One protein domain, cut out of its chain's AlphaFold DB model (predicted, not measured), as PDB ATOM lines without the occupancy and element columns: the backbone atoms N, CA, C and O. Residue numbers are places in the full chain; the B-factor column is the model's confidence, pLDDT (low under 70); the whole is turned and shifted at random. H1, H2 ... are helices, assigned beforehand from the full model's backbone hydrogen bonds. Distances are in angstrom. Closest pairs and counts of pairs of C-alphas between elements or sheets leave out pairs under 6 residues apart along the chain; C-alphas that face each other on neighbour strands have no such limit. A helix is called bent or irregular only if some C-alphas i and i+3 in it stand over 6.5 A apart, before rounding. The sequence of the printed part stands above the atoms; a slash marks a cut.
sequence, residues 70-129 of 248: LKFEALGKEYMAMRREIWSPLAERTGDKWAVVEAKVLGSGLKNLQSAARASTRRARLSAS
ATOM      1  N   LEU A  70     276.248 274.161 267.648       85.38
ATOM      2  CA  LEU A  70     277.457 273.337 267.766       85.38
ATOM      3  C   LEU A  70     277.551 272.582 269.101       85.38
ATOM      4  O   LEU A  70     277.979 271.428 269.135       85.38
ATOM      5  N   LYS A  71     277.136 273.204 270.214       89.19
ATOM      6  CA  LYS A  71     277.104 272.535 271.526       89.19
ATOM      7  C   LYS A  71     276.026 271.457 271.555       89.19
ATOM      8  O   LYS A  71     276.250 270.389 272.122       89.19
ATOM      9  N   PHE A  72     274.874 271.725 270.940       90.12
ATOM     10  CA  PHE A  72     273.793 270.752 270.834       90.12
ATOM     11  C   PHE A  72     274.174 269.566 269.936       90.12
ATOM     12  O   PHE A  72     273.922 268.420 270.299       90.12
ATOM     13  N   GLU A  73     274.848 269.811 268.812       93.00
ATOM     14  CA  GLU A  73     275.381 268.762 267.935       93.00
ATOM     15  C   GLU A  73     276.423 267.891 268.649       93.00
ATOM     16  O   GLU A  73     276.351 266.661 268.579       93.00
ATOM     17  N   ALA A  74     277.351 268.506 269.392       94.81
ATOM     18  CA  ALA A  74     278.326 267.778 270.202       94.81
ATOM     19  C   ALA A  74     277.640 266.916 271.276       94.81
ATOM     20  O   ALA A  74     277.954 265.731 271.405       94.81
ATOM     21  N   LEU A  75     276.650 267.470 271.987       95.38
ATOM     22  CA  LEU A  75     275.847 266.715 272.951       95.38
ATOM     23  C   LEU A  75     275.117 265.545 272.282       95.38
ATOM     24  O   LEU A  75     275.114 264.443 272.821       95.38
ATOM     25  N   GLY A  76     274.508 265.766 271.117       96.31
ATOM     26  CA  GLY A  76     273.803 264.731 270.366       96.31
ATOM     27  C   GLY A  76     274.725 263.586 269.947       96.31
ATOM     28  O   GLY A  76     274.350 262.419 270.073       96.31
ATOM     29  N   LYS A  77     275.949 263.903 269.508       97.81
ATOM     30  CA  LYS A  77     276.970 262.906 269.168       97.81
ATOM     31  C   LYS A  77     277.332 262.040 270.374       97.81
ATOM     32  O   LYS A  77     277.263 260.815 270.274       97.81
ATOM     33  N   GLU A  78     277.681 262.665 271.497       98.12
ATOM     34  CA  GLU A  78     278.038 261.934 272.717       98.12
ATOM     35  C   GLU A  78     276.846 261.128 273.234       98.12
ATOM     36  O   GLU A  78     276.971 259.932 273.478       98.12
ATOM     37  N   TYR A  79     275.650 261.724 273.274       97.94
ATOM     38  CA  TYR A  79     274.421 261.023 273.640       97.94
ATOM     39  C   TYR A  79     274.223 259.746 272.825       97.94
ATOM     40  O   TYR A  79     273.939 258.702 273.401       97.94
ATOM     41  N   MET A  80     274.396 259.804 271.500       97.62
ATOM     42  CA  MET A  80     274.248 258.629 270.639       97.62
ATOM     43  C   MET A  80     275.316 257.564 270.910       97.62
ATOM     44  O   MET A  80     274.987 256.378 270.864       97.62
ATOM     45  N   ALA A  81     276.552 257.959 271.233       97.75
ATOM     46  CA  ALA A  81     277.636 257.034 271.562       97.75
ATOM     47  C   ALA A  81     277.355 256.243 272.853       97.75
ATOM     48  O   ALA A  81     277.531 255.028 272.879       97.75
ATOM     49  N   MET A  82     276.835 256.908 273.890       97.75
ATOM     50  CA  MET A  82     276.546 256.310 275.207       97.75
ATOM     51  C   MET A  82     275.061 255.958 275.410       97.75
ATOM     52  O   MET A  82     274.652 255.528 276.489       97.75
ATOM     53  N   ARG A  83     274.228 256.075 274.366       97.38
ATOM     54  CA  ARG A  83     272.764 255.900 274.429       97.38
ATOM     55  C   ARG A  83     272.360 254.588 275.086       97.38
ATOM     56  O   ARG A  83     271.526 254.561 275.985       97.38
ATOM     57  N   ARG A  84     272.967 253.481 274.650       96.81
ATOM     58  CA  ARG A  84     272.669 252.157 275.208       96.81
ATOM     59  C   ARG A  84     273.049 252.088 276.686       96.81
ATOM     60  O   ARG A  84     272.290 251.532 277.473       96.81
ATOM     61  N   GLU A  85     274.197 252.634 277.061       97.56
ATOM     62  CA  GLU A  85     274.739 252.579 278.423       97.56
ATOM     63  C   GLU A  85     273.903 253.404 279.405       97.56
ATOM     64  O   GLU A  85     273.622 252.934 280.505       97.56
ATOM     65  N   ILE A  86     273.405 254.568 278.975       97.81
ATOM     66  CA  ILE A  86     272.500 255.417 279.766       97.81
ATOM     67  C   ILE A  86     271.215 254.662 280.132       97.81
ATOM     68  O   ILE A  86     270.749 254.719 281.271       97.81
ATOM     69  N   TRP A  87     270.620 253.963 279.163       97.69
ATOM     70  CA  TRP A  87     269.271 253.411 279.313       97.69
ATOM     71  C   TRP A  87     269.228 251.940 279.746       97.69
ATOM     72  O   TRP A  87     268.195 251.502 280.257       97.69
ATOM     73  N   SER A  88     270.314 251.172 279.584       97.06
ATOM     74  CA  SER A  88     270.340 249.735 279.926       97.06
ATOM     75  C   SER A  88     269.985 249.445 281.392       97.06
ATOM     76  O   SER A  88     269.103 248.613 281.608       97.06
ATOM     77  N   PRO A  89     270.532 250.154 282.401       98.00
ATOM     78  CA  PRO A  89     270.219 249.857 283.802       98.00
ATOM     79  C   PRO A  89     268.737 250.054 284.154       98.00
ATOM     80  O   PRO A  89     268.168 249.330 284.971       98.00
ATOM     81  N   LEU A  90     268.074 251.038 283.536       96.69
ATOM     82  CA  LEU A  90     266.645 251.271 283.751       96.69
ATOM     83  C   LEU A  90     265.787 250.220 283.033       96.69
ATOM     84  O   LEU A  90     264.773 249.772 283.569       96.69
ATOM     85  N   ALA A  91     266.214 249.811 281.840       97.00
ATOM     86  CA  ALA A  91     265.585 248.759 281.051       97.00
ATOM     87  C   ALA A  91     265.595 247.411 281.787       97.00
ATOM     88  O   ALA A  91     264.555 246.772 281.924       97.00
ATOM     89  N   GLU A  92     266.733 247.042 282.374       97.31
ATOM     90  CA  GLU A  92     266.879 245.819 283.171       97.31
ATOM     91  C   GLU A  92     265.916 245.779 284.365       97.31
ATOM     92  O   GLU A  92     265.301 244.750 284.634       97.31
ATOM     93  N   ARG A  93     265.714 246.912 285.047       97.00
ATOM     94  CA  ARG A  93     264.806 247.003 286.205       97.00
ATOM     95  C   ARG A  93     263.324 246.998 285.838       97.00
ATOM     96  O   ARG A  93     262.494 246.689 286.687       97.00
ATOM     97  N   THR A  94     262.989 247.396 284.616       95.00
ATOM     98  CA  THR A  94     261.600 247.481 284.134       95.00
ATOM     99  C   THR A  94     261.188 246.263 283.309       95.00
ATOM    100  O   THR A  94     259.996 246.026 283.147       95.00
ATOM    101  N   GLY A  95     262.152 245.463 282.839       95.75
ATOM    102  CA  GLY A  95     261.915 244.305 281.974       95.75
ATOM    103  C   GLY A  95     261.680 244.669 280.503       95.75
ATOM    104  O   GLY A  95     261.340 243.798 279.705       95.75
ATOM    105  N   ASP A  96     261.873 245.936 280.134       96.50
ATOM    106  CA  ASP A  96     261.664 246.451 278.783       96.50
ATOM    107  C   ASP A  96     262.982 246.572 278.001       96.50
ATOM    108  O   ASP A  96     264.082 246.525 278.546       96.50
ATOM    109  N   LYS A  97     262.898 246.763 276.677       97.06
ATOM    110  CA  LYS A  97     264.077 247.076 275.848       97.06
ATOM    111  C   LYS A  97     264.520 248.523 276.091       97.06
ATOM    112  O   LYS A  97     263.676 249.416 276.123       97.06
ATOM    113  N   TRP A  98     265.831 248.787 276.126       97.12
ATOM    114  CA  TRP A  98     266.383 250.137 276.360       97.12
ATOM    115  C   TRP A  98     265.789 251.212 275.432       97.12
ATOM    116  O   TRP A  98     265.442 252.297 275.889       97.12
ATOM    117  N   ALA A  99     265.569 250.881 274.155       96.62
ATOM    118  CA  ALA A  99     264.985 251.799 273.177       96.62
ATOM    119  C   ALA A  99     263.513 252.149 273.479       96.62
ATOM    120  O   ALA A  99     263.063 253.252 273.179       96.62
ATOM    121  N   VAL A 100     262.760 251.222 274.083       97.12
ATOM    122  CA  VAL A 100     261.361 251.445 274.485       97.12
ATOM    123  C   VAL A 100     261.309 252.369 275.698       97.12
ATOM    124  O   VAL A 100     260.519 253.312 275.715       97.12
ATOM    125  N   VAL A 101     262.179 252.135 276.684       96.62
ATOM    126  CA  VAL A 101     262.278 252.961 277.895       96.62
ATOM    127  C   VAL A 101     262.633 254.402 277.547       96.62
ATOM    128  O   VAL A 101     261.947 255.323 277.980       96.62
ATOM    129  N   GLU A 102     263.651 254.603 276.714       97.06
ATOM    130  CA  GLU A 102     264.037 255.930 276.239       97.06
ATOM    131  C   GLU A 102     262.881 256.634 275.523       97.06
ATOM    132  O   GLU A 102     262.523 257.757 275.882       97.06
ATOM    133  N   ALA A 103     262.261 255.971 274.538       96.75
ATOM    134  CA  ALA A 103     261.137 256.540 273.802       96.75
ATOM    135  C   ALA A 103     259.987 256.915 274.747       96.75
ATOM    136  O   ALA A 103     259.345 257.954 274.578       96.75
ATOM    137  N   LYS A 104     259.750 256.107 275.787       96.06
ATOM    138  CA  LYS A 104     258.719 256.383 276.783       96.06
ATOM    139  C   LYS A 104     259.071 257.578 277.664       96.06
ATOM    140  O   LYS A 104     258.196 258.415 277.894       96.06
ATOM    141  N   VAL A 105     260.305 257.668 278.154       94.94
ATOM    142  CA  VAL A 105     260.758 258.749 279.042       94.94
ATOM    143  C   VAL A 105     260.840 260.075 278.288       94.94
ATOM    144  O   VAL A 105     260.248 261.059 278.735       94.94
ATOM    145  N   LEU A 106     261.489 260.097 277.121       95.75
ATOM    146  CA  LEU A 106     261.620 261.299 276.296       95.75
ATOM    147  C   LEU A 106     260.275 261.732 275.697       95.75
ATOM    148  O   LEU A 106     259.963 262.919 275.702       95.75
ATOM    149  N   GLY A 107     259.442 260.785 275.251       94.81
ATOM    150  CA  GLY A 107     258.130 261.081 274.668       94.81
ATOM    151  C   GLY A 107     257.068 261.503 275.687       94.81
ATOM    152  O   GLY A 107     256.208 262.321 275.374       94.81
ATOM    153  N   SER A 108     257.118 260.981 276.920       93.44
ATOM    154  CA  SER A 108     256.196 261.416 277.984       93.44
ATOM    155  C   SER A 108     256.644 262.735 278.618       93.44
ATOM    156  O   SER A 108     255.804 263.493 279.097       93.44
ATOM    157  N   GLY A 109     257.948 263.016 278.635       93.88
ATOM    158  CA  GLY A 109     258.534 264.183 279.286       93.88
ATOM    159  C   GLY A 109     258.624 264.053 280.812       93.88
ATOM    160  O   GLY A 109     257.837 263.363 281.470       93.88
ATOM    161  N   LEU A 110     259.586 264.771 281.402       92.94
ATOM    162  CA  LEU A 110     259.950 264.637 282.819       92.94
ATOM    163  C   LEU A 110     258.782 264.920 283.782       92.94
ATOM    164  O   LEU A 110     258.592 264.188 284.752       92.94
ATOM    165  N   LYS A 111     257.957 265.941 283.509       94.12
ATOM    166  CA  LYS A 111     256.826 266.319 284.383       94.12
ATOM    167  C   LYS A 111     255.768 265.214 284.491       94.12
ATOM    168  O   LYS A 111     255.258 264.948 285.583       94.12
ATOM    169  N   ASN A 112     255.457 264.546 283.380       94.50
ATOM    170  CA  ASN A 112     254.498 263.440 283.368       94.50
ATOM    171  C   ASN A 112     255.071 262.214 284.085       94.50
ATOM    172  O   ASN A 112     254.364 261.584 284.871       94.50
ATOM    173  N   LEU A 113     256.362 261.927 283.891       94.00
ATOM    174  CA  LEU A 113     257.042 260.831 284.582       94.00
ATOM    175  C   LEU A 113     257.081 261.042 286.104       94.00
ATOM    176  O   LEU A 113     256.731 260.140 286.861       94.00
ATOM    177  N   GLN A 114     257.415 262.253 286.563       95.44
ATOM    178  CA  GLN A 114     257.370 262.609 287.986       95.44
ATOM    179  C   GLN A 114     255.958 262.468 288.567       95.44
ATOM    180  O   GLN A 114     255.779 261.980 289.684       95.44
ATOM    181  N   SER A 115     254.938 262.876 287.812       95.00
ATOM    182  CA  SER A 115     253.539 262.736 288.229       95.00
ATOM    183  C   SER A 115     253.130 261.264 288.357       95.00
ATOM    184  O   SER A 115     252.488 260.892 289.342       95.00
ATOM    185  N   ALA A 116     253.557 260.413 287.418       93.38
ATOM    186  CA  ALA A 116     253.344 258.971 287.470       93.38
ATOM    187  C   ALA A 116     254.058 258.319 288.668       93.38
ATOM    188  O   ALA A 116     253.443 257.509 289.363       93.38
ATOM    189  N   ALA A 117     255.299 258.722 288.964       93.56
ATOM    190  CA  ALA A 117     256.049 258.245 290.128       93.56
ATOM    191  C   ALA A 117     255.348 258.609 291.450       93.56
ATOM    192  O   ALA A 117     255.095 257.741 292.280       93.56
ATOM    193  N   ARG A 118     254.913 259.868 291.621       96.38
ATOM    194  CA  ARG A 118     254.131 260.275 292.806       96.38
ATOM    195  C   ARG A 118     252.830 259.476 292.931       96.38
ATOM    196  O   ARG A 118     252.420 259.122 294.036       96.38
ATOM    197  N   ALA A 119     252.166 259.193 291.809       93.06
ATOM    198  CA  ALA A 119     250.944 258.399 291.799       93.06
ATOM    199  C   ALA A 119     251.184 256.921 292.155       93.06
ATOM    200  O   ALA A 119     250.298 256.325 292.771       93.06
ATOM    201  N   SER A 120     252.332 256.331 291.797       92.38
ATOM    202  CA  SER A 120     252.662 254.954 292.188       92.38
ATOM    203  C   SER A 120     252.943 254.854 293.688       92.38
ATOM    204  O   SER A 120     252.364 253.987 294.337       92.38
ATOM    205  N   THR A 121     253.700 255.792 294.271       91.94
ATOM    206  CA  THR A 121     253.958 255.831 295.722       91.94
ATOM    207  C   THR A 121     252.668 255.975 296.525       91.94
ATOM    208  O   THR A 121     252.468 255.268 297.510       91.94
ATOM    209  N   ARG A 122     251.748 256.851 296.090       90.94
ATOM    210  CA  ARG A 122     250.428 256.975 296.734       90.94
ATOM    211  C   ARG A 122     249.627 255.678 296.645       90.94
ATOM    212  O   ARG A 122     249.055 255.259 297.644       90.94
ATOM    213  N   ARG A 123     249.606 255.032 295.473       89.62
ATOM    214  CA  ARG A 123     248.911 253.749 295.287       89.62
ATOM    215  C   ARG A 123     249.494 252.644 296.165       89.62
ATOM    216  O   ARG A 123     248.713 251.928 296.772       89.62
ATOM    217  N   ALA A 124     250.817 252.559 296.291       86.62
ATOM    218  CA  ALA A 124     251.478 251.570 297.143       86.62
ATOM    219  C   ALA A 124     251.092 251.713 298.630       86.62
ATOM    220  O   ALA A 124     250.875 250.716 299.312       86.62
ATOM    221  N   ARG A 125     250.937 252.949 299.126       85.25
ATOM    222  CA  ARG A 125     250.467 253.213 300.502       85.25
ATOM    223  C   ARG A 125     249.004 252.802 300.711       85.25
ATOM    224  O   ARG A 125     248.659 252.244 301.748       85.25
ATOM    225  N   LEU A 126     248.149 253.062 299.721       82.25
ATOM    226  CA  LEU A 126     246.729 252.699 299.769       82.25
ATOM    227  C   LEU A 126     246.505 251.185 299.624       82.25
ATOM    228  O   LEU A 126     245.623 250.631 300.269       82.25
ATOM    229  N   SER A 127     247.312 250.493 298.815       76.69
ATOM    230  CA  SER A 127     247.237 249.032 298.713       76.69
ATOM    231  C   SER A 127     247.727 248.353 299.993       76.69
ATOM    232  O   SER A 127     247.086 247.420 300.461       76.69
ATOM    233  N   ALA A 128     248.803 248.859 300.607       71.25
ATOM    234  CA  ALA A 128     249.321 248.331 301.871       71.25
ATOM    235  C   ALA A 128     248.334 248.483 303.043       71.25
ATOM    236  O   ALA A 128     248.345 247.678 303.966       71.25
ATOM    237  N   SER A 129     247.455 249.488 303.001       62.03
ATOM    238  CA  SER A 129     246.410 249.685 304.015       62.03
ATOM    239  C   SER A 129     245.163 248.825 303.780       62.03
ATOM    240  O   SER A 129     244.408 248.595 304.720       62.03
TER     241      SER A 129
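AT A GLANCE: This is residues 70 to 129 of the 248 residues of the protein "Myb-like domain-containing protein" of Pseudogymnoascus destructans (strain ATCC MYA-4855 / 20631-21) (UniProt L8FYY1). Three helices make an open zigzag: bent H1 leads in, short H2 begins beside its second arm, H1b, and leads away from it about perpendicular, and H3 leaves from the far end of H2, with residues 70 to 82 of H1 and residues 114 to 129 of H3 sticking out at the two ends. The 60 printed residues are all helix in class and loose, with a radius of gyration of the C-alphas of 15.1 A and spans of 52 by 23 by 13 A.

HOW THE PARTS SIT: Start at H1, residues 70 to 94, one helix by its hydrogen bonds but bent: C-alphas 81 and 84 are 7.9 A apart. Its arms, H1a to residue 81 and H1b from 84, stand at a steep tilt of 55 degrees. H1b is irregular, C-alphas 86 and 89 being 7.2 A apart. H2, residues 98 to 108, touches H1b, about perpendicular at 86 degrees; their closest C-alphas, Ala 91 and Trp 98, are 5.0 A apart. H3, residues 110 to 129, is close to H2 but not clearly touching; their closest C-alphas, Val 105 and Leu 113, are 7.0 A apart. O i to N i+4 pairs are within hydrogen-bond range throughout H1a, H2 and H3, and 5 of 7 in H1b.

IN THESE COORDINATES: Find C-alpha 70 at (277.457, 273.337, 267.766), where H1a begins its 16.7 A. H3 runs 29.3 A to C-alpha 129 at (246.410, 249.685, 304.015).

THE WHOLE: The farthest C-alphas, Leu 70 and Ser 129, are 53.3 A apart. Both links are tight, the printed part has no cut, and residue 129 has pLDDT under 70.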